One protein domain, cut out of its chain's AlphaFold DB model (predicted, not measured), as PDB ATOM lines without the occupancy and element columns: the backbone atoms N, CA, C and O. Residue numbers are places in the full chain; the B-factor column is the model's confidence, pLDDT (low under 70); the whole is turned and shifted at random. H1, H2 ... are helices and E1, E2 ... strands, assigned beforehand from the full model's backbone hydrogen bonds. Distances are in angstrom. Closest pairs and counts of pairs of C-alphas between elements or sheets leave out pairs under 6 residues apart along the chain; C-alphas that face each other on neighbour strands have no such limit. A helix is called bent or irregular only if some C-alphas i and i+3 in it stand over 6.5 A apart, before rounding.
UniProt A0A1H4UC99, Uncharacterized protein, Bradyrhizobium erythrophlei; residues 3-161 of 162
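AT A GLANCE: This is residues 3 to 161 of the 162 residues of an uncharacterized protein of Bradyrhizobium erythrophlei (UniProt A0A1H4UC99). A wall of three strands, E1 E3 E2, has H6 slantwise over one face, and H5 on that same face meets the first residues of H6 to make a corner. H2 runs beside the edge strand E1, and H3 and H4 touch each other away from the sheet, with H3 crossing near the last residues of H6, at Phe 110, while H4 stays apart from H6; the opposite face of the sheet is largely bare. The printed part has 159 residues with six named helices followed by three named strands, H1 H2 H3 H4 H5 H6 E1 E2 E3, in a mixed sheet; the class is mixed, helices and strands. It is compact, with a radius of gyration of the C-alphas of 15.2 A, and rounded, spanning 37 by 35 by 27 A.

IN THESE COORDINATES: H1, residues 3 to 6, begins at C-alpha 3 (26.028, -39.022, 10.660). H2 holds residues 9 to 16, H3 residues 22 to 33, 16.3 A long, and H4 residues 49 to 52. H5, residues 63 to 78, is 22.6 A long and irregular: C-alphas 64 and 67 are 7.4 A apart. H6, residues 98 to 111, is 19.6 A long and begins at C-alpha 98 (21.099, -21.926, 14.552). E1, residues 118 to 124, measures 19.7 A; E2, residues 136 to 142, 20.1 A; E3, residues 153 to 160, 22.1 A, ending at C-alpha 160 (26.381, -34.134, 10.771).

HOW THE PARTS SIT: Inner strand E3 is parallel to E1 at 21 degrees, with N 121 and O 156 within hydrogen-bond range at 2.8 A. E2 and E3 form an antiparallel hairpin at 166 degrees, with N 138 and O 157 2.9 A apart. H6 is on the sheet at a height of 9.7 A, over E3, E2 and, only just, with 3 C-alphas, E1; it runs slantwise at 32 degrees to E3 on the local plane, only just. H5 and H6 touch at a steep tilt of 63 degrees, opposite ways; their closest C-alphas, of Leu 77 and Cys 99, are 4.7 A apart. H1 is on the same face as H6, over E1 at a height of 7.2 A. H2 only grazes the sheet with residues 9 to 16. H3 and H4 touch, the closest C-alphas being those of Ser 28 and Leu 52, 6.5 A. H3 and H5 are apart. Every O i to N i+4 pair is within range in H2, H3 and H6, and 10 of 12 are in H5; H1 and H4 are too short for such a pair.

THE WHOLE: The C-alphas farthest apart, of Ala 34 and Asn 128, are 44.9 A apart. The printed part has no cut. The links H3 to H4, H5 to H6 and E1 to E2 are long. Mean pLDDT of the printed part is 93.3; residue 3 alone is under 70.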
ATOM      1  N   GLY A   3      26.843 -39.172  11.867       68.75
ATOM      2  CA  GLY A   3      26.028 -39.022  10.660       68.75
ATOM      3  C   GLY A   3      25.620 -40.362  10.057       68.75
ATOM      4  O   GLY A   3      24.435 -40.579   9.853       68.75
ATOM      5  N   ARG A   4      26.549 -41.317   9.907       78.31
ATOM      6  CA  ARG A   4      26.268 -42.668   9.368       78.31
ATOM      7  C   ARG A   4      25.149 -43.422  10.080       78.31
ATOM      8  O   ARG A   4      24.419 -44.173   9.442       78.31
ATOM      9  N   VAL A   5      25.013 -43.237  11.394       83.75
ATOM     10  CA  VAL A   5      24.000 -43.939  12.201       83.75
ATOM     11  C   VAL A   5      22.586 -43.490  11.831       83.75
ATOM     12  O   VAL A   5      21.657 -44.290  11.899       83.75
ATOM     13  N   TYR A   6      22.430 -42.235  11.411       88.19
ATOM     14  CA  TYR A   6      21.135 -41.620  11.111       88.19
ATOM     15  C   TYR A   6      20.936 -41.341   9.611       88.19
ATOM     16  O   TYR A   6      19.808 -41.232   9.136       88.19
ATOM     17  N   ASN A   7      22.014 -41.286   8.829       89.69
ATOM     18  CA  ASN A   7      21.998 -41.142   7.378       89.69
ATOM     19  C   ASN A   7      21.757 -42.500   6.697       89.69
ATOM     20  O   ASN A   7      22.562 -42.988   5.908       89.69
ATOM     21  N   ASN A   8      20.642 -43.138   7.039       90.06
ATOM     22  CA  ASN A   8      20.137 -44.319   6.354       90.06
ATOM     23  C   ASN A   8      18.613 -44.244   6.254       90.06
ATOM     24  O   ASN A   8      17.954 -43.636   7.099       90.06
ATOM     25  N   GLN A   9      18.063 -44.870   5.216       92.69
ATOM     26  CA  GLN A   9      16.637 -44.768   4.923       92.69
ATOM     27  C   GLN A   9      15.772 -45.373   6.034       92.69
ATOM     28  O   GLN A   9      14.759 -44.790   6.392       92.69
ATOM     29  N   GLN A  10      16.214 -46.470   6.657       93.44
ATOM     30  CA  GLN A  10      15.459 -47.139   7.719       93.44
ATOM     31  C   GLN A  10      15.213 -46.222   8.927       93.44
ATOM     32  O   GLN A  10      14.101 -46.166   9.447       93.44
ATOM     33  N   PHE A  11      16.233 -45.483   9.369       92.00
ATOM     34  CA  PHE A  11      16.089 -44.493  10.434       92.00
ATOM     35  C   PHE A  11      15.189 -43.330  10.010       92.00
ATOM     36  O   PHE A  11      14.309 -42.929  10.772       92.00
ATOM     37  N   LYS A  12      15.396 -42.794   8.799       94.06
ATOM     38  CA  LYS A  12      14.618 -41.660   8.279       94.06
ATOM     39  C   LYS A  12      13.139 -42.018   8.163       94.06
ATOM     40  O   LYS A  12      12.308 -41.251   8.633       94.06
ATOM     41  N   ASP A  13      12.810 -43.183   7.618       95.50
ATOM     42  CA  ASP A  13      11.433 -43.674   7.513       95.50
ATOM     43  C   ASP A  13      10.803 -43.856   8.897       95.50
ATOM     44  O   ASP A  13       9.699 -43.372   9.142       95.50
ATOM     45  N   HIS A  14      11.534 -44.486   9.825       95.44
ATOM     46  CA  HIS A  14      11.084 -44.704  11.204       95.44
ATOM     47  C   HIS A  14      10.736 -43.392  11.912       95.44
ATOM     48  O   HIS A  14       9.669 -43.262  12.504       95.44
ATOM     49  N   ILE A  15      11.623 -42.399  11.837       94.06
ATOM     50  CA  ILE A  15      11.413 -41.106  12.491       94.06
ATOM     51  C   ILE A  15      10.328 -40.294  11.777       94.06
ATOM     52  O   ILE A  15       9.474 -39.711  12.445       94.06
ATOM     53  N   ASN A  16      10.300 -40.287  10.443       96.88
ATOM     54  CA  ASN A  16       9.305 -39.535   9.679       96.88
ATOM     55  C   ASN A  16       7.888 -40.093   9.801       96.88
ATOM     56  O   ASN A  16       6.942 -39.318   9.679       96.88
ATOM     57  N   ALA A  17       7.720 -41.376  10.135       97.38
ATOM     58  CA  ALA A  17       6.412 -41.961  10.423       97.38
ATOM     59  C   ALA A  17       5.663 -41.258  11.573       97.38
ATOM     60  O   ALA A  17       4.455 -41.426  11.707       97.38
ATOM     61  N   HIS A  18       6.348 -40.445  12.383       97.50
ATOM     62  CA  HIS A  18       5.728 -39.630  13.426       97.50
ATOM     63  C   HIS A  18       5.333 -38.217  12.962       97.50
ATOM     64  O   HIS A  18       4.466 -37.607  13.584       97.50
ATOM     65  N   TYR A  19       5.925 -37.681  11.892       96.94
ATOM     66  CA  TYR A  19       5.774 -36.263  11.515       96.94
ATOM     67  C   TYR A  19       5.188 -36.037  10.123       96.94
ATOM     68  O   TYR A  19       4.783 -34.921   9.806       96.94
ATOM     69  N   TYR A  20       5.151 -37.076   9.290       97.44
ATOM     70  CA  TYR A  20       4.627 -37.016   7.936       97.44
ATOM     71  C   TYR A  20       3.852 -38.303   7.608       97.44
ATOM     72  O   TYR A  20       4.310 -39.393   7.966       97.44
ATOM     73  N   PRO A  21       2.704 -38.226   6.908       97.50
ATOM     74  CA  PRO A  21       1.970 -37.017   6.498       97.50
ATOM     75  C   PRO A  21       1.307 -36.277   7.682       97.50
ATOM     76  O   PRO A  21       1.557 -36.603   8.845       97.50
ATOM     77  N   LEU A  22       0.491 -35.254   7.392       97.44
ATOM     78  CA  LEU A  22      -0.187 -34.398   8.381       97.44
ATOM     79  C   LEU A  22      -0.923 -35.204   9.466       97.44
ATOM     80  O   LEU A  22      -0.866 -34.857  10.642       97.44
ATOM     81  N   GLU A  23      -1.558 -36.314   9.105       98.25
ATOM     82  CA  GLU A  23      -2.293 -37.176  10.031       98.25
ATOM     83  C   GLU A  23      -1.389 -37.754  11.126       98.25
ATOM     84  O   GLU A  23      -1.816 -37.909  12.273       98.25
ATOM     85  N   ASN A  24      -0.134 -38.058  10.794       98.44
ATOM     86  CA  ASN A  24       0.844 -38.531  11.768       98.44
ATOM     87  C   ASN A  24       1.299 -37.389  12.677       98.44
ATOM     88  O   ASN A  24       1.375 -37.579  13.891       98.44
ATOM     89  N   MET A  25       1.501 -36.191  12.120       98.25
ATOM     90  CA  MET A  25       1.826 -35.002  12.910       98.25
ATOM     91  C   MET A  25       0.719 -34.677  13.922       98.25
ATOM     92  O   MET A  25       1.011 -34.450  15.093       98.25
ATOM     93  N   ILE A  26      -0.553 -34.738  13.510       98.44
ATOM     94  CA  ILE A  26      -1.713 -34.529  14.392       98.44
ATOM     95  C   ILE A  26      -1.712 -35.539  15.547       98.44
ATOM     96  O   ILE A  26      -1.870 -35.154  16.707       98.44
ATOM     97  N   LYS A  27      -1.490 -36.829  15.257       98.25
ATOM     98  CA  LYS A  27      -1.390 -37.872  16.295       98.25
ATOM     99  C   LYS A  27      -0.236 -37.599  17.257       98.25
ATOM    100  O   LYS A  27      -0.414 -37.710  18.468       98.25
ATOM    101  N   SER A  28       0.925 -37.213  16.735       98.06
ATOM    102  CA  SER A  28       2.097 -36.883  17.547       98.06
ATOM    103  C   SER A  28       1.847 -35.675  18.446       98.06
ATOM    104  O   SER A  28       2.134 -35.739  19.636       98.06
ATOM    105  N   VAL A  29       1.239 -34.605  17.927       98.12
ATOM    106  CA  VAL A  29       0.839 -33.433  18.724       98.12
ATOM    107  C   VAL A  29      -0.118 -33.838  19.846       98.12
ATOM    108  O   VAL A  29       0.075 -33.408  20.979       98.12
ATOM    109  N   ALA A  30      -1.106 -34.694  19.570       97.94
ATOM    110  CA  ALA A  30      -2.033 -35.180  20.593       97.94
ATOM    111  C   ALA A  30      -1.321 -35.975  21.703       97.94
ATOM    112  O   ALA A  30      -1.595 -35.750  22.881       97.94
ATOM    113  N   ILE A  31      -0.369 -36.847  21.347       97.81
ATOM    114  CA  ILE A  31       0.457 -37.586  22.319       97.81
ATOM    115  C   ILE A  31       1.275 -36.619  23.183       97.81
ATOM    116  O   ILE A  31       1.311 -36.767  24.401       97.81
ATOM    117  N   LEU A  32       1.919 -35.619  22.571       97.31
ATOM    118  CA  LEU A  32       2.754 -34.660  23.296       97.31
ATOM    119  C   LEU A  32       1.928 -33.741  24.202       97.31
ATOM    120  O   LEU A  32       2.336 -33.503  25.333       97.31
ATOM    121  N   LYS A  33       0.756 -33.274  23.750       96.38
ATOM    122  CA  LYS A  33      -0.174 -32.476  24.570       96.38
ATOM    123  C   LYS A  33      -0.686 -33.248  25.791       96.38
ATOM    124  O   LYS A  33      -0.984 -32.631  26.805       96.38
ATOM    125  N   ALA A  34      -0.791 -34.574  25.698       96.69
ATOM    126  CA  ALA A  34      -1.239 -35.439  26.790       96.69
ATOM    127  C   ALA A  34      -0.105 -35.912  27.723       96.69
ATOM    128  O   ALA A  34      -0.363 -36.674  28.652       96.69
ATOM    129  N   SER A  35       1.148 -35.525  27.467       95.81
ATOM    130  CA  SER A  35       2.319 -36.026  28.188       95.81
ATOM    131  C   SER A  35       2.839 -35.011  29.207       95.81
ATOM    132  O   SER A  35       3.369 -33.974  28.822       95.81
ATOM    133  N   ASP A  36       2.877 -35.385  30.488       95.25
ATOM    134  CA  ASP A  36       3.471 -34.566  31.566       95.25
ATOM    135  C   ASP A  36       5.003 -34.403  31.460       95.25
ATOM    136  O   ASP A  36       5.619 -33.635  32.198       95.25
ATOM    137  N   LEU A  37       5.649 -35.142  30.552       93.88
ATOM    138  CA  LEU A  37       7.103 -35.118  30.355       93.88
ATOM    139  C   LEU A  37       7.591 -33.970  29.460       93.88
ATOM    140  O   LEU A  37       8.800 -33.813  29.285       93.88
ATOM    141  N   ILE A  38       6.683 -33.210  28.842       95.62
ATOM    142  CA  ILE A  38       7.037 -32.170  27.876       95.62
ATOM    143  C   ILE A  38       6.026 -31.032  27.888       95.62
ATOM    144  O   ILE A  38       4.824 -31.245  27.982       95.62
ATOM    145  N   HIS A  39       6.525 -29.812  27.727       95.50
ATOM    146  CA  HIS A  39       5.692 -28.639  27.507       95.50
ATOM    147  C   HIS A  39       5.763 -28.246  26.030       95.50
ATOM    148  O   HIS A  39       6.788 -27.742  25.568       95.50
ATOM    149  N   ILE A  40       4.698 -28.526  25.270       93.75
ATOM    150  CA  ILE A  40       4.723 -28.440  23.799       93.75
ATOM    151  C   ILE A  40       5.010 -27.016  23.280       93.75
ATOM    152  O   ILE A  40       5.689 -26.843  22.267       93.75
ATOM    153  N   GLU A  41       4.573 -25.991  24.012       93.56
ATOM    154  CA  GLU A  41       4.746 -24.582  23.629       93.56
ATOM    155  C   GLU A  41       6.214 -24.131  23.700       93.56
ATOM    156  O   GLU A  41       6.644 -23.215  22.999       93.56
ATOM    157  N   THR A  42       7.012 -24.798  24.537       94.62
ATOM    158  CA  THR A  42       8.417 -24.457  24.796       94.62
ATOM    159  C   THR A  42       9.357 -25.613  24.485       94.62
ATOM    160  O   THR A  42      10.486 -25.621  24.974       94.62
ATOM    161  N   LEU A  43       8.903 -26.602  23.708       94.69
ATOM    162  CA  LEU A  43       9.727 -27.758  23.387       94.69
ATOM    163  C   LEU A  43      10.966 -27.341  22.599       94.69
ATOM    164  O   LEU A  43      10.936 -26.443  21.757       94.69
ATOM    165  N   GLU A  44      12.039 -28.075  22.833       95.94
ATOM    166  CA  GLU A  44      13.275 -27.953  22.085       95.94
ATOM    167  C   GLU A  44      13.467 -29.154  21.155       95.94
ATOM    168  O   GLU A  44      12.980 -30.268  21.402       95.94
ATOM    169  N   TYR A  45      14.239 -28.955  20.088       95.69
ATOM    170  CA  TYR A  45      14.660 -30.043  19.223       95.69
ATOM    171  C   TYR A  45      15.346 -31.142  20.035       95.69
ATOM    172  O   TYR A  45      16.357 -30.902  20.699       95.69
ATOM    173  N   GLY A  46      14.809 -32.361  19.945       93.12
ATOM    174  CA  GLY A  46      15.362 -33.537  20.611       93.12
ATOM    175  C   GLY A  46      14.501 -34.091  21.743       93.12
ATOM    176  O   GLY A  46      14.589 -35.288  22.032       93.12
ATOM    177  N   GLN A  47      13.689 -33.242  22.382       94.81
ATOM    178  CA  GLN A  47      12.943 -33.599  23.593       94.81
ATOM    179  C   GLN A  47      11.732 -34.491  23.302       94.81
ATOM    180  O   GLN A  47      11.425 -35.396  24.075       94.81
ATOM    181  N   TYR A  48      11.066 -34.270  22.168       95.81
ATOM    182  CA  TYR A  48       9.838 -34.973  21.796       95.81
ATOM    183  C   TYR A  48      10.096 -36.357  21.187       95.81
ATOM    184  O   TYR A  48       9.280 -37.262  21.366       95.81
ATOM    185  N   GLN A  49      11.228 -36.564  20.494       95.44
ATOM    186  CA  GLN A  49      11.495 -37.818  19.777       95.44
ATOM    187  C   GLN A  49      11.427 -39.058  20.691       95.44
ATOM    188  O   GLN A  49      10.786 -40.029  20.293       95.44
ATOM    189  N   PRO A  50      12.020 -39.074  21.906       95.12
ATOM    190  CA  PRO A  50      11.948 -40.237  22.792       95.12
ATOM    191  C   PRO A  50      10.556 -40.511  23.377       95.12
ATOM    192  O   PRO A  50      10.315 -41.638  23.806       95.12
ATOM    193  N   ILE A  51       9.677 -39.500  23.419       96.00
ATOM    194  CA  ILE A  51       8.292 -39.624  23.899       96.00
ATOM    195  C   ILE A  51       7.433 -40.268  22.808       96.00
ATOM    196  O   ILE A  51       6.688 -41.206  23.076       96.00
ATOM    197  N   LEU A  52       7.583 -39.803  21.565       96.19
ATOM    198  CA  LEU A  52       6.857 -40.341  20.410       96.19
ATOM    199  C   LEU A  52       7.359 -41.721  19.987       96.19
ATOM    200  O   LEU A  52       6.590 -42.545  19.499       96.19
ATOM    201  N   SER A  53       8.657 -41.962  20.159       94.94
ATOM    202  CA  SER A  53       9.329 -43.176  19.725       94.94
ATOM    203  C   SER A  53      10.340 -43.614  20.786       94.94
ATOM    204  O   SER A  53      11.450 -43.069  20.850       94.94
ATOM    205  N   PRO A  54      10.013 -44.600  21.638       93.50
ATOM    206  CA  PRO A  54      10.930 -45.072  22.666       93.50
ATOM    207  C   PRO A  54      12.274 -45.527  22.079       93.50
ATOM    208  O   PRO A  54      12.330 -46.365  21.182       93.50
ATOM    209  N   ARG A  55      13.388 -45.021  22.626       93.12
ATOM    210  CA  ARG A  55      14.751 -45.200  22.066       93.12
ATOM    211  C   ARG A  55      15.175 -46.653  21.813       93.12
ATOM    212  O   ARG A  55      16.015 -46.902  20.955       93.12
ATOM    213  N   HIS A  56      14.636 -47.612  22.564       92.12
ATOM    214  CA  HIS A  56      14.955 -49.034  22.395       92.12
ATOM    215  C   HIS A  56      14.349 -49.649  21.122       92.12
ATOM    216  O   HIS A  56      14.789 -50.715  20.706       92.12
ATOM    217  N   GLN A  57      13.371 -48.981  20.505       91.25
ATOM    218  CA  GLN A  57      12.696 -49.420  19.278       91.25
ATOM    219  C   GLN A  57      13.365 -48.870  18.014       91.25
ATOM    220  O   GLN A  57      12.946 -49.178  16.903       91.25
ATOM    221  N   TRP A  58      14.387 -48.028  18.168       93.12
ATOM    222  CA  TRP A  58      14.986 -47.343  17.036       93.12
ATOM    223  C   TRP A  58      15.862 -48.302  16.217       93.12
ATOM    224  O   TRP A  58      16.647 -49.064  16.801       93.12
ATOM    225  N   PRO A  59      15.799 -48.235  14.874       91.19
ATOM    226  CA  PRO A  59      16.546 -49.133  14.004       91.19
ATOM    227  C   PRO A  59      18.050 -49.143  14.285       91.19
ATOM    228  O   PRO A  59      18.650 -48.110  14.600       91.19
ATOM    229  N   GLY A  60      18.661 -50.329  14.198       85.94
ATOM    230  CA  GLY A  60      20.108 -50.507  14.367       85.94
ATOM    231  C   GLY A  60      20.648 -50.116  15.749       85.94
ATOM    232  O   GLY A  60      21.848 -49.896  15.895       85.94
ATOM    233  N   GLY A  61      19.785 -49.975  16.766       86.06
ATOM    234  CA  GLY A  61      20.183 -49.518  18.100       86.06
ATOM    235  C   GLY A  61      20.558 -48.032  18.166       86.06
ATOM    236  O   GLY A  61      21.156 -47.598  19.155       86.06
ATOM    237  N   SER A  62      20.196 -47.248  17.147       88.38
ATOM    238  CA  SER A  62      20.529 -45.821  17.015       88.38
ATOM    239  C   SER A  62      20.064 -44.970  18.206       88.38
ATOM    240  O   SER A  62      20.759 -44.041  18.620       88.38
ATOM    241  N   GLY A  63      18.965 -45.346  18.869       90.81
ATOM    242  CA  GLY A  63      18.469 -44.656  20.063       90.81
ATOM    243  C   GLY A  63      19.425 -44.679  21.267       90.81
ATOM    244  O   GLY A  63      19.330 -43.817  22.147       90.81
ATOM    245  N   LYS A  64      20.402 -45.600  21.314       90.25
ATOM    246  CA  LYS A  64      21.458 -45.592  22.347       90.25
ATOM    247  C   LYS A  64      22.377 -44.375  22.223       90.25
ATOM    248  O   LYS A  64      22.869 -43.883  23.235       90.25
ATOM    249  N   LEU A  65      22.593 -43.888  21.002       90.12
ATOM    250  CA  LEU A  65      23.478 -42.759  20.708       90.12
ATOM    251  C   LEU A  65      22.731 -41.420  20.672       90.12
ATOM    252  O   LEU A  65      23.365 -40.376  20.803       90.12
ATOM    253  N   TRP A  66      21.399 -41.446  20.553       91.62
ATOM    254  CA  TRP A  66      20.569 -40.256  20.345       91.62
ATOM    255  C   TRP A  66      20.864 -39.115  21.310       91.62
ATOM    256  O   TRP A  66      21.217 -38.029  20.873       91.62
ATOM    257  N   GLN A  67      20.775 -39.359  22.619       91.44
ATOM    258  CA  GLN A  67      20.916 -38.298  23.620       91.44
ATOM    259  C   GLN A  67      22.282 -37.603  23.542       91.44
ATOM    260  O   GLN A  67      22.363 -36.382  23.658       91.44
ATOM    261  N   LYS A  68      23.350 -38.374  23.306       91.94
ATOM    262  CA  LYS A  68      24.710 -37.846  23.167       91.94
ATOM    263  C   LYS A  68      24.844 -36.995  21.908       91.94
ATOM    264  O   LYS A  68      25.400 -35.904  21.967       91.94
ATOM    265  N   GLU A  69      24.363 -37.499  20.777       91.69
ATOM    266  CA  GLU A  69      24.528 -36.827  19.485       91.69
ATOM    267  C   GLU A  69      23.603 -35.617  19.338       91.69
ATOM    268  O   GLU A  69      24.044 -34.573  18.872       91.69
ATOM    269  N   MET A  70      22.375 -35.701  19.852       94.12
ATOM    270  CA  MET A  70      21.471 -34.560  19.989       94.12
ATOM    271  C   MET A  70      22.096 -33.468  20.865       94.12
ATOM    272  O   MET A  70      22.140 -32.312  20.452       94.12
ATOM    273  N   GLY A  71      22.661 -33.827  22.025       94.75
ATOM    274  CA  GLY A  71      23.332 -32.865  22.906       94.75
ATOM    275  C   GLY A  71      24.511 -32.158  22.231       94.75
ATOM    276  O   GLY A  71      24.620 -30.937  22.311       94.75
ATOM    277  N   LYS A  72      25.361 -32.898  21.507       94.50
ATOM    278  CA  LYS A  72      26.459 -32.311  20.720       94.50
ATOM    279  C   LYS A  72      25.954 -31.371  19.631       94.50
ATOM    280  O   LYS A  72      26.453 -30.258  19.530       94.50
ATOM    281  N   ALA A  73      24.958 -31.794  18.852       95.50
ATOM    282  CA  ALA A  73      24.387 -30.961  17.801       95.50
ATOM    283  C   ALA A  73      23.834 -29.648  18.372       95.50
ATOM    284  O   ALA A  73      24.129 -28.580  17.845       95.50
ATOM    285  N   ARG A  74      23.105 -29.700  19.495       97.31
ATOM    286  CA  ARG A  74      22.601 -28.492  20.167       97.31
ATOM    287  C   ARG A  74      23.732 -27.554  20.594       97.31
ATOM    288  O   ARG A  74      23.636 -26.357  20.339       97.31
ATOM    289  N   LEU A  75      24.805 -28.077  21.192       96.50
ATOM    290  CA  LEU A  75      25.972 -27.277  21.590       96.50
ATOM    291  C   LEU A  75      26.661 -26.622  20.382       96.50
ATOM    292  O   LEU A  75      26.952 -25.422  20.403       96.50
ATOM    293  N   ASP A  76      26.868 -27.380  19.305       95.75
ATOM    294  CA  ASP A  76      27.484 -26.874  18.077       95.75
ATOM    295  C   ASP A  76      26.638 -25.775  17.432       95.75
ATOM    296  O   ASP A  76      27.173 -24.757  16.995       95.75
ATOM    297  N   LEU A  77      25.320 -25.966  17.362       97.38
ATOM    298  CA  LEU A  77      24.390 -25.021  16.747       97.38
ATOM    299  C   LEU A  77      24.166 -23.776  17.616       97.38
ATOM    300  O   LEU A  77      23.892 -22.698  17.089       97.38
ATOM    301  N   ALA A  78      24.283 -23.894  18.942       97.56
ATOM    302  CA  ALA A  78      24.132 -22.769  19.865       97.56
ATOM    303  C   ALA A  78      25.298 -21.774  19.762       97.56
ATOM    304  O   ALA A  78      25.137 -20.597  20.069       97.56
ATOM    305  N   THR A  79      26.455 -22.232  19.286       96.38
ATOM    306  CA  THR A  79      27.650 -21.407  19.055       96.38
ATOM    307  C   THR A  79      27.758 -20.900  17.612       96.38
ATOM    308  O   THR A  79      28.793 -20.365  17.216       96.38
ATOM    309  N   GLN A  80      26.711 -21.077  16.799       95.88
ATOM    310  CA  GLN A  80      26.631 -20.577  15.425       95.88
ATOM    311  C   GLN A  80      25.559 -19.503  15.336       95.88
ATOM    312  O   GLN A  80      24.390 -19.783  15.596       95.88
ATOM    313  N   ALA A  81      25.950 -18.292  14.936       95.88
ATOM    314  CA  ALA A  81      25.000 -17.223  14.664       95.88
ATOM    315  C   ALA A  81      24.049 -17.616  13.521       95.88
ATOM    316  O   ALA A  81      24.435 -18.329  12.590       95.88
ATOM    317  N   SER A  82      22.814 -17.133  13.594       94.19
ATOM    318  CA  SER A  82      21.833 -17.227  12.517       94.19
ATOM    319  C   SER A  82      21.400 -15.827  12.099       94.19
ATOM    320  O   SER A  82      21.194 -14.949  12.932       94.19
ATOM    321  N   THR A  83      21.270 -15.628  10.792       92.19
ATOM    322  CA  THR A  83      20.668 -14.432  10.183       92.19
ATOM    323  C   THR A  83      19.398 -14.771   9.406       92.19
ATOM    324  O   THR A  83      18.781 -13.889   8.814       92.19
ATOM    325  N   ALA A  84      19.008 -16.048   9.387       93.06
ATOM    326  CA  ALA A  84      17.800 -16.498   8.725       93.06
ATOM    327  C   ALA A  84      16.578 -16.168   9.585       93.06
ATOM    328  O   ALA A  84      16.571 -16.410  10.796       93.06
ATOM    329  N   ALA A  85      15.538 -15.644   8.940       92.88
ATOM    330  CA  ALA A  85      14.217 -15.589   9.542       92.88
ATOM    331  C   ALA A  85      13.663 -17.006   9.750       92.88
ATOM    332  O   ALA A  85      14.038 -17.940   9.036       92.88
ATOM    333  N   LEU A  86      12.750 -17.149  10.711       93.38
ATOM    334  CA  LEU A  86      12.071 -18.406  11.010       93.38
ATOM    335  C   LEU A  86      11.410 -18.995   9.760       93.38
ATOM    336  O   LEU A  86      11.639 -20.156   9.433       93.38
ATOM    337  N   SER A  87      10.620 -18.182   9.066       90.06
ATOM    338  CA  SER A  87       9.945 -18.489   7.806       90.06
ATOM    339  C   SER A  87       9.548 -17.176   7.123       90.06
ATOM    340  O   SER A  87       9.668 -16.102   7.713       90.06
ATOM    341  N   LYS A  88       9.084 -17.233   5.870       86.31
ATOM    342  CA  LYS A  88       8.738 -16.022   5.106       86.31
ATOM    343  C   LYS A  88       7.544 -15.265   5.691       86.31
ATOM    344  O   LYS A  88       7.601 -14.047   5.812       86.31
ATOM    345  N   ASP A  89       6.521 -15.991   6.131       84.88
ATOM    346  CA  ASP A  89       5.342 -15.449   6.816       84.88
ATOM    347  C   ASP A  89       5.658 -14.869   8.209       84.88
ATOM    348  O   ASP A  89       4.874 -14.093   8.747       84.88
ATOM    349  N   GLU A  90       6.830 -15.177   8.776       86.25
ATOM    350  CA  GLU A  90       7.314 -14.644  10.055       86.25
ATOM    351  C   GLU A  90       8.709 -14.015   9.914       86.25
ATOM    352  O   GLU A  90       9.609 -14.238  10.726       86.25
ATOM    353  N   ALA A  91       8.898 -13.190   8.879       85.25
ATOM    354  CA  ALA A  91      10.191 -12.577   8.561       85.25
ATOM    355  C   ALA A  91      10.796 -11.727   9.704       85.25
ATOM    356  O   ALA A  91      12.011 -11.541   9.762       85.25
ATOM    357  N   GLY A  92       9.963 -11.220  10.622       87.75
ATOM    358  CA  GLY A  92      10.397 -10.461  11.801       87.75
ATOM    359  C   GLY A  92      10.973 -11.316  12.936       87.75
ATOM    360  O   GLY A  92      11.617 -10.781  13.837       87.75
ATOM    361  N   VAL A  93      10.772 -12.637  12.905       90.56
ATOM    362  CA  VAL A  93      11.329 -13.566  13.892       90.56
ATOM    363  C   VAL A  93      12.677 -14.049  13.375       90.56
ATOM    364  O   VAL A  93      12.747 -14.955  12.547       90.56
ATOM    365  N   VAL A  94      13.758 -13.443  13.871       93.81
ATOM    366  CA  VAL A  94      15.141 -13.784  13.497       93.81
ATOM    367  C   VAL A  94      15.880 -14.335  14.721       93.81
ATOM    368  O   VAL A  94      16.389 -13.566  15.539       93.81
ATOM    369  N   PRO A  95      15.920 -15.669  14.898       95.69
ATOM    370  CA  PRO A  95      16.635 -16.296  16.002       95.69
ATOM    371  C   PRO A  95      18.144 -16.043  15.910       95.69
ATOM    372  O   PRO A  95      18.734 -16.142  14.836       95.69
ATOM    373  N   LEU A  96      18.773 -15.746  17.050       96.25
ATOM    374  CA  LEU A  96      20.181 -15.327  17.111       96.25
ATOM    375  C   LEU A  96      21.166 -16.447  16.766       96.25
ATOM    376  O   LEU A  96      22.283 -16.177  16.325       96.25
ATOM    377  N   THR A  97      20.781 -17.702  16.991       98.00
ATOM    378  CA  THR A  97      21.643 -18.869  16.778       98.00
ATOM    379  C   THR A  97      20.938 -19.930  15.953       98.00
ATOM    380  O   THR A  97      19.711 -20.013  15.950       98.00
ATOM    381  N   LYS A  98      21.696 -20.806  15.292       97.75
ATOM    382  CA  LYS A  98      21.099 -21.926  14.552       97.75
ATOM    383  C   LYS A  98      20.320 -22.879  15.465       97.75
ATOM    384  O   LYS A  98      19.315 -23.434  15.037       97.75
ATOM    385  N   CYS A  99      20.729 -23.035  16.728       98.12
ATOM    386  CA  CYS A  99      19.981 -23.844  17.697       98.12
ATOM    387  C   CYS A  99      18.620 -23.214  18.020       98.12
ATOM    388  O   CYS A  99      17.594 -23.881  17.945       98.12
ATOM    389  N   THR A 100      18.591 -21.903  18.284       97.62
ATOM    390  CA  THR A 100      17.324 -21.196  18.541       97.62
ATOM    391  C   THR A 100      16.426 -21.138  17.304       97.62
ATOM    392  O   THR A 100      15.206 -21.203  17.447       97.62
ATOM    393  N   LEU A 101      17.006 -21.092  16.098       98.06
ATOM    394  CA  LEU A 101      16.269 -21.242  14.842       98.06
ATOM    395  C   LEU A 101      15.635 -22.626  14.714       98.06
ATOM    396  O   LEU A 101      14.450 -22.722  14.404       98.06
ATOM    397  N   LEU A 102      16.395 -23.684  14.996       98.19
ATOM    398  CA  LEU A 102      15.892 -25.054  14.995       98.19
ATOM    399  C   LEU A 102      14.733 -25.224  15.984       98.19
ATOM    400  O   LEU A 102      13.678 -25.735  15.617       98.19
ATOM    401  N   ASP A 103      14.905 -24.748  17.217       97.94
ATOM    402  CA  ASP A 103      13.871 -24.818  18.250       97.94
ATOM    403  C   ASP A 103      12.627 -24.010  17.861       97.94
ATOM    404  O   ASP A 103      11.504 -24.446  18.100       97.94
ATOM    405  N   ALA A 104      12.790 -22.833  17.249       97.62
ATOM    406  CA  ALA A 104      11.669 -22.038  16.753       97.62
ATOM    407  C   ALA A 104      10.925 -22.736  15.599       97.62
ATOM    408  O   ALA A 104       9.699 -22.800  15.625       97.62
ATOM    409  N   ALA A 105      11.643 -23.320  14.633       97.81
ATOM    410  CA  ALA A 105      11.044 -24.027  13.499       97.81
ATOM    411  C   ALA A 105      10.252 -25.262  13.939       97.81
ATOM    412  O   ALA A 105       9.117 -25.470  13.511       97.81
ATOM    413  N   VAL A 106      10.822 -26.049  14.850       97.69
ATOM    414  CA  VAL A 106      10.143 -27.209  15.428       97.69
ATOM    415  C   VAL A 106       8.913 -26.763  16.224       97.69
ATOM    416  O   VAL A 106       7.832 -27.313  16.023       97.69
ATOM    417  N   ARG A 107       9.029 -25.739  17.082       97.62
ATOM    418  CA  ARG A 107       7.876 -25.212  17.833       97.62
ATOM    419  C   ARG A 107       6.771 -24.720  16.916       97.62
ATOM    420  O   ARG A 107       5.621 -25.058  17.176       97.62
ATOM    421  N   LYS A 108       7.097 -23.999  15.841       97.06
ATOM    422  CA  LYS A 108       6.117 -23.590  14.831       97.06
ATOM    423  C   LYS A 108       5.343 -24.801  14.310       97.06
ATOM    424  O   LYS A 108       4.121 -24.799  14.344       97.06
ATOM    425  N   CYS A 109       6.038 -25.881  13.955       97.94
ATOM    426  CA  CYS A 109       5.386 -27.089  13.450       97.94
ATOM    427  C   CYS A 109       4.386 -27.708  14.436       97.94
ATOM    428  O   CYS A 109       3.274 -28.053  14.042       97.94
ATOM    429  N   PHE A 110       4.759 -27.839  15.712       97.69
ATOM    430  CA  PHE A 110       3.896 -28.457  16.725       97.69
ATOM    431  C   PHE A 110       2.780 -27.544  17.251       97.69
ATOM    432  O   PHE A 110       1.772 -28.064  17.730       97.69
ATOM    433  N   ASN A 111       2.956 -26.220  17.195       96.19
ATOM    434  CA  ASN A 111       2.031 -25.253  17.795       96.19
ATOM    435  C   ASN A 111       1.113 -24.548  16.779       96.19
ATOM    436  O   ASN A 111       0.198 -23.842  17.196       96.19
ATOM    437  N   SER A 112       1.315 -24.731  15.470       96.06
ATOM    438  CA  SER A 112       0.354 -24.286  14.454       96.06
ATOM    439  C   SER A 112      -0.967 -25.063  14.522       96.06
ATOM    440  O   SER A 112      -1.006 -26.212  14.965       96.06
ATOM    441  N   GLU A 113      -2.047 -24.438  14.043       93.75
ATOM    442  CA  GLU A 113      -3.375 -25.048  13.924       93.75
ATOM    443  C   GLU A 113      -3.894 -24.880  12.477       93.75
ATOM    444  O   GLU A 113      -4.212 -23.756  12.078       93.75
ATOM    445  N   PRO A 114      -3.964 -25.960  11.670       94.44
ATOM    446  CA  PRO A 114      -3.479 -27.312  11.972       94.44
ATOM    447  C   PRO A 114      -1.942 -27.357  12.130       94.44
ATOM    448  O   PRO A 114      -1.250 -26.466  11.628       94.44
ATOM    449  N   PRO A 115      -1.379 -28.384  12.800       97.69
ATOM    450  CA  PRO A 115       0.068 -28.509  12.934       97.69
ATOM    451  C   PRO A 115       0.725 -28.716  11.570       97.69
ATOM    452  O   PRO A 115       0.143 -29.326  10.673       97.69
ATOM    453  N   ILE A 116       1.958 -28.242  11.414       98.25
ATOM    454  CA  ILE A 116       2.686 -28.348  10.146       98.25
ATOM    455  C   ILE A 116       3.500 -29.647  10.173       98.25
ATOM    456  O   ILE A 116       4.317 -29.826  11.081       98.25
ATOM    457  N   PRO A 117       3.304 -30.576   9.223       98.12
ATOM    458  CA  PRO A 117       4.108 -31.786   9.160       98.12
ATOM    459  C   PRO A 117       5.585 -31.459   8.923       98.12
ATOM    460  O   PRO A 117       5.946 -30.394   8.417       98.12
ATOM    461  N   MET A 118       6.451 -32.414   9.250       97.81
ATOM    462  CA  MET A 118       7.892 -32.288   9.042       97.81
ATOM    463  C   MET A 118       8.443 -33.521   8.331       97.81
ATOM    464  O   MET A 118       8.040 -34.645   8.624       97.81
ATOM    465  N   LYS A 119       9.419 -33.325   7.446       97.50
ATOM    466  CA  LYS A 119      10.298 -34.391   6.959       97.50
ATOM    467  C   LYS A 119      11.712 -34.132   7.444       97.50
ATOM    468  O   LYS A 119      12.343 -33.150   7.063       97.50
ATOM    469  N   ILE A 120      12.189 -35.037   8.282       95.62
ATOM    470  CA  ILE A 120      13.538 -35.062   8.815       95.62
ATOM    471  C   ILE A 120      14.430 -35.855   7.862       95.62
ATOM    472  O   ILE A 120      14.174 -37.024   7.564       95.62
ATOM    473  N   ASP A 121      15.505 -35.216   7.426       95.88
ATOM    474  CA  ASP A 121      16.618 -35.833   6.725       95.88
ATOM    475  C   ASP A 121      17.900 -35.683   7.557       95.88
ATOM    476  O   ASP A 121      18.021 -34.820   8.432       95.88
ATOM    477  N   VAL A 122      18.873 -36.544   7.285       94.00
ATOM    478  CA  VAL A 122      20.208 -36.467   7.876       94.00
ATOM    479  C   VAL A 122      21.236 -36.688   6.787       94.00
ATOM    480  O   VAL A 122      21.160 -37.676   6.055       94.00
ATOM    481  N   LYS A 123      22.209 -35.784   6.699       93.00
ATOM    482  CA  LYS A 123      23.323 -35.854   5.749       93.00
ATOM    483  C   LYS A 123      24.644 -35.686   6.483       93.00
ATOM    484  O   LYS A 123      24.687 -35.151   7.586       93.00
ATOM    485  N   GLU A 124      25.720 -36.162   5.876       91.25
ATOM    486  CA  GLU A 124      27.076 -35.841   6.322       91.25
ATOM    487  C   GLU A 124      27.532 -34.551   5.648       91.25
ATOM    488  O   GLU A 124      27.182 -34.299   4.493       91.25
ATOM    489  N   GLN A 125      28.295 -33.739   6.373       88.88
ATOM    490  CA  GLN A 125      28.963 -32.582   5.801       88.88
ATOM    491  C   GLN A 125      29.961 -33.046   4.731       88.88
ATOM    492  O   GLN A 125      30.569 -34.116   4.841       88.88
ATOM    493  N   ASP A 126      30.178 -32.213   3.715       86.31
ATOM    494  CA  ASP A 126      31.356 -32.354   2.868       86.31
ATOM    495  C   ASP A 126      32.618 -32.247   3.740       86.31
ATOM    496  O   ASP A 126      32.768 -31.313   4.531       86.31
ATOM    497  N   LYS A 127      33.541 -33.200   3.582       86.50
ATOM    498  CA  LYS A 127      34.825 -33.237   4.299       86.50
ATOM    499  C   LYS A 127      35.690 -32.004   4.043       86.50
ATOM    500  O   LYS A 127      36.570 -31.715   4.846       86.50
ATOM    501  N   ASN A 128      35.457 -31.314   2.932       88.25
ATOM    502  CA  ASN A 128      36.182 -30.111   2.541       88.25
ATOM    503  C   ASN A 128      35.433 -28.821   2.907       88.25
ATOM    504  O   ASN A 128      35.921 -27.731   2.604       88.25
ATOM    505  N   ALA A 129      34.252 -28.909   3.530       85.88
ATOM    506  CA  ALA A 129      33.534 -27.726   3.981       85.88
ATOM    507  C   ALA A 129      34.306 -27.020   5.116       85.88
ATOM    508  O   ALA A 129      34.891 -27.694   5.968       85.88
ATOM    509  N   PRO A 130      34.260 -25.676   5.205       84.25
ATOM    510  CA  PRO A 130      34.918 -24.921   6.280       84.25
ATOM    511  C   PRO A 130      34.502 -25.324   7.706       84.25
ATOM    512  O   PRO A 130      35.203 -25.011   8.662       84.25
ATOM    513  N   ASN A 131      33.360 -25.996   7.850       84.94
ATOM    514  CA  ASN A 131      32.764 -26.480   9.096       84.94
ATOM    515  C   ASN A 131      32.517 -28.005   9.073       84.94
ATOM    516  O   ASN A 131      31.533 -28.484   9.640       84.94
ATOM    517  N   ALA A 132      33.387 -28.775   8.407       88.25
ATOM    518  CA  ALA A 132      33.316 -30.242   8.307       88.25
ATOM    519  C   ALA A 132      33.248 -30.986   9.651       88.25
ATOM    520  O   ALA A 132      32.737 -32.106   9.715       88.25
ATOM    521  N   ASP A 133      33.737 -30.366  10.722       89.81
ATOM    522  CA  ASP A 133      33.810 -30.903  12.077       89.81
ATOM    523  C   ASP A 133      32.606 -30.539  12.965       89.81
ATOM    524  O   ASP A 133      32.507 -31.037  14.088       89.81
ATOM    525  N   ARG A 134      31.675 -29.711  12.475       91.94
ATOM    526  CA  ARG A 134      30.542 -29.190  13.257       91.94
ATOM    527  C   ARG A 134      29.202 -29.593  12.665       91.94
ATOM    528  O   ARG A 134      29.056 -29.733  11.453       91.94
ATOM    529  N   HIS A 135      28.206 -29.754  13.535       94.94
ATOM    530  CA  HIS A 135      26.829 -29.914  13.080       94.94
ATOM    531  C   HIS A 135      26.314 -28.634  12.417       94.94
ATOM    532  O   HIS A 135      26.634 -27.526  12.849       94.94
ATOM    533  N   ASP A 136      25.456 -28.798  11.420       94.94
ATOM    534  CA  ASP A 136      24.698 -27.724  10.791       94.94
ATOM    535  C   ASP A 136      23.234 -28.148  10.573       94.94
ATOM    536  O   ASP A 136      22.857 -29.302  10.800       94.94
ATOM    537  N   ILE A 137      22.397 -27.207  10.150       96.38
ATOM    538  CA  ILE A 137      20.999 -27.415   9.792       96.38
ATOM    539  C   ILE A 137      20.692 -26.774   8.444       96.38
ATOM    540  O   ILE A 137      21.170 -25.686   8.128       96.38
ATOM    541  N   LEU A 138      19.825 -27.427   7.677       95.81
ATOM    542  CA  LEU A 138      19.156 -26.824   6.529       95.81
ATOM    543  C   LEU A 138      17.654 -26.924   6.768       95.81
ATOM    544  O   LEU A 138      17.130 -28.021   6.970       95.81
ATOM    545  N   LEU A 139      16.981 -25.777   6.767       97.06
ATOM    546  CA  LEU A 139      15.540 -25.675   6.956       97.06
ATOM    547  C   LEU A 139      14.926 -25.114   5.679       97.06
ATOM    548  O   LEU A 139      15.376 -24.092   5.161       97.06
ATOM    549  N   THR A 140      13.915 -25.787   5.149       96.31
ATOM    550  CA  THR A 140      13.171 -25.319   3.977       96.31
ATOM    551  C   THR A 140      11.687 -25.491   4.231       96.31
ATOM    552  O   THR A 140      11.241 -26.570   4.609       96.31
ATOM    553  N   TRP A 141      10.930 -24.420   4.027       96.38
ATOM    554  CA  TRP A 141       9.480 -24.420   4.153       96.38
ATOM    555  C   TRP A 141       8.844 -24.569   2.774       96.38
ATOM    556  O   TRP A 141       9.218 -23.854   1.845       96.38
ATOM    557  N   GLU A 142       7.893 -25.491   2.638       95.12
ATOM    558  CA  GLU A 142       7.050 -25.592   1.445       95.12
ATOM    559  C   GLU A 142       5.705 -24.910   1.686       95.12
ATOM    560  O   GLU A 142       5.104 -25.046   2.755       95.12
ATOM    561  N   HIS A 143       5.198 -24.236   0.661       91.38
ATOM    562  CA  HIS A 143       3.943 -23.499   0.705       91.38
ATOM    563  C   HIS A 143       3.038 -23.985  -0.430       91.38
ATOM    564  O   HIS A 143       3.450 -23.978  -1.588       91.38
ATOM    565  N   ALA A 144       1.805 -24.398  -0.118       81.38
ATOM    566  CA  ALA A 144       0.905 -24.985  -1.116       81.38
ATOM    567  C   ALA A 144       0.548 -24.026  -2.267       81.38
ATOM    568  O   ALA A 144       0.371 -24.479  -3.393       81.38
ATOM    569  N   ASN A 145       0.470 -22.715  -2.001       80.81
ATOM    570  CA  ASN A 145       0.040 -21.700  -2.974       80.81
ATOM    571  C   ASN A 145       0.984 -20.485  -3.022       80.81
ATOM    572  O   ASN A 145       0.537 -19.347  -3.154       80.81
ATOM    573  N   GLY A 146       2.292 -20.726  -2.912       74.31
ATOM    574  CA  GLY A 146       3.304 -19.671  -2.961       74.31
ATOM    575  C   GLY A 146       3.682 -19.099  -1.596       74.31
ATOM    576  O   GLY A 146       3.066 -19.382  -0.572       74.31
ATOM    577  N   ASP A 147       4.748 -18.309  -1.608       72.25
ATOM    578  CA  ASP A 147       5.538 -17.939  -0.432       72.25
ATOM    579  C   ASP A 147       4.830 -17.036   0.593       72.25
ATOM    580  O   ASP A 147       5.262 -16.968   1.742       72.25
ATOM    581  N   ASP A 148       3.746 -16.368   0.191       74.06
ATOM    582  CA  ASP A 148       2.963 -15.470   1.052       74.06
ATOM    583  C   ASP A 148       1.910 -16.213   1.897       74.06
ATOM    584  O   ASP A 148       1.162 -15.598   2.657       74.06
ATOM    585  N   GLN A 149       1.806 -17.537   1.749       83.12
ATOM    586  CA  GLN A 149       0.878 -18.374   2.511       83.12
ATOM    587  C   GLN A 149       1.558 -19.029   3.715       83.12
ATOM    588  O   GLN A 149       2.776 -19.212   3.701       83.12
ATOM    589  N   PRO A 150       0.799 -19.459   4.739       87.06
ATOM    590  CA  PRO A 150       1.352 -20.274   5.811       87.06
ATOM    591  C   PRO A 150       2.053 -21.522   5.252       87.06
ATOM    592  O   PRO A 150       1.556 -22.136   4.297       87.06
ATOM    593  N   PRO A 151       3.205 -21.914   5.814       94.06
ATOM    594  CA  PRO A 151       3.903 -23.107   5.373       94.06
ATOM    595  C   PRO A 151       3.077 -24.366   5.644       94.06
ATOM    596  O   PRO A 151       2.332 -24.466   6.615       94.06
ATOM    597  N   THR A 152       3.246 -25.350   4.770       95.62
ATOM    598  CA  THR A 152       2.501 -26.619   4.763       95.62
ATOM    599  C   THR A 152       3.381 -27.839   5.009       95.62
ATOM    600  O   THR A 152       2.866 -28.911   5.310       95.62
ATOM    601  N   LEU A 153       4.704 -27.682   4.924       97.25
ATOM    602  CA  LEU A 153       5.684 -28.702   5.279       97.25
ATOM    603  C   LEU A 153       7.000 -28.033   5.679       97.25
ATOM    604  O   LEU A 153       7.450 -27.101   5.012       97.25
ATOM    605  N   LEU A 154       7.641 -28.548   6.726       98.19
ATOM    606  CA  LEU A 154       9.050 -28.279   7.004       98.19
ATOM    607  C   LEU A 154       9.914 -29.436   6.499       98.19
ATOM    608  O   LEU A 154       9.757 -30.577   6.933       98.19
ATOM    609  N   LEU A 155      10.887 -29.135   5.650       98.12
ATOM    610  CA  LEU A 155      12.018 -30.010   5.373       98.12
ATOM    611  C   LEU A 155      13.156 -29.627   6.324       98.12
ATOM    612  O   LEU A 155      13.747 -28.553   6.203       98.12
ATOM    613  N   LEU A 156      13.453 -30.504   7.280       97.69
ATOM    614  CA  LEU A 156      14.500 -30.322   8.282       97.69
ATOM    615  C   LEU A 156      15.634 -31.292   7.967       97.69
ATOM    616  O   LEU A 156      15.480 -32.496   8.130       97.69
ATOM    617  N   THR A 157      16.791 -30.787   7.552       96.94
ATOM    618  CA  THR A 157      17.993 -31.614   7.390       96.94
ATOM    619  C   THR A 157      18.981 -31.320   8.505       96.94
ATOM    620  O   THR A 157      19.488 -30.204   8.601       96.94
ATOM    621  N   MET A 158      19.300 -32.331   9.312       95.81
ATOM    622  CA  MET A 158      20.472 -32.279  10.183       95.81
ATOM    623  C   MET A 158      21.716 -32.621   9.366       95.81
ATOM    624  O   MET A 158      21.785 -33.688   8.752       95.81
ATOM    625  N   VAL A 159      22.708 -31.739   9.366       94.81
ATOM    626  CA  VAL A 159      23.994 -31.982   8.711       94.81
ATOM    627  C   VAL A 159      25.010 -32.348   9.785       94.81
ATOM    628  O   VAL A 159      25.334 -31.546  10.657       94.81
ATOM    629  N   CYS A 160      25.459 -33.597   9.780       92.81
ATOM    630  CA  CYS A 160      26.381 -34.134  10.771       92.81
ATOM    631  C   CYS A 160      27.841 -33.987  10.317       92.81
ATOM    632  O   CYS A 160      28.111 -34.154   9.128       92.81
ATOM    633  N   PRO A 161      28.791 -33.794  11.248       90.31
ATOM    634  CA  PRO A 161      30.219 -33.855  10.949       90.31
ATOM    635  C   PRO A 161      30.617 -35.163  10.259       90.31
ATOM    636  O   PRO A 161      30.062 -36.230  10.578       90.31
TER     637      PRO A 161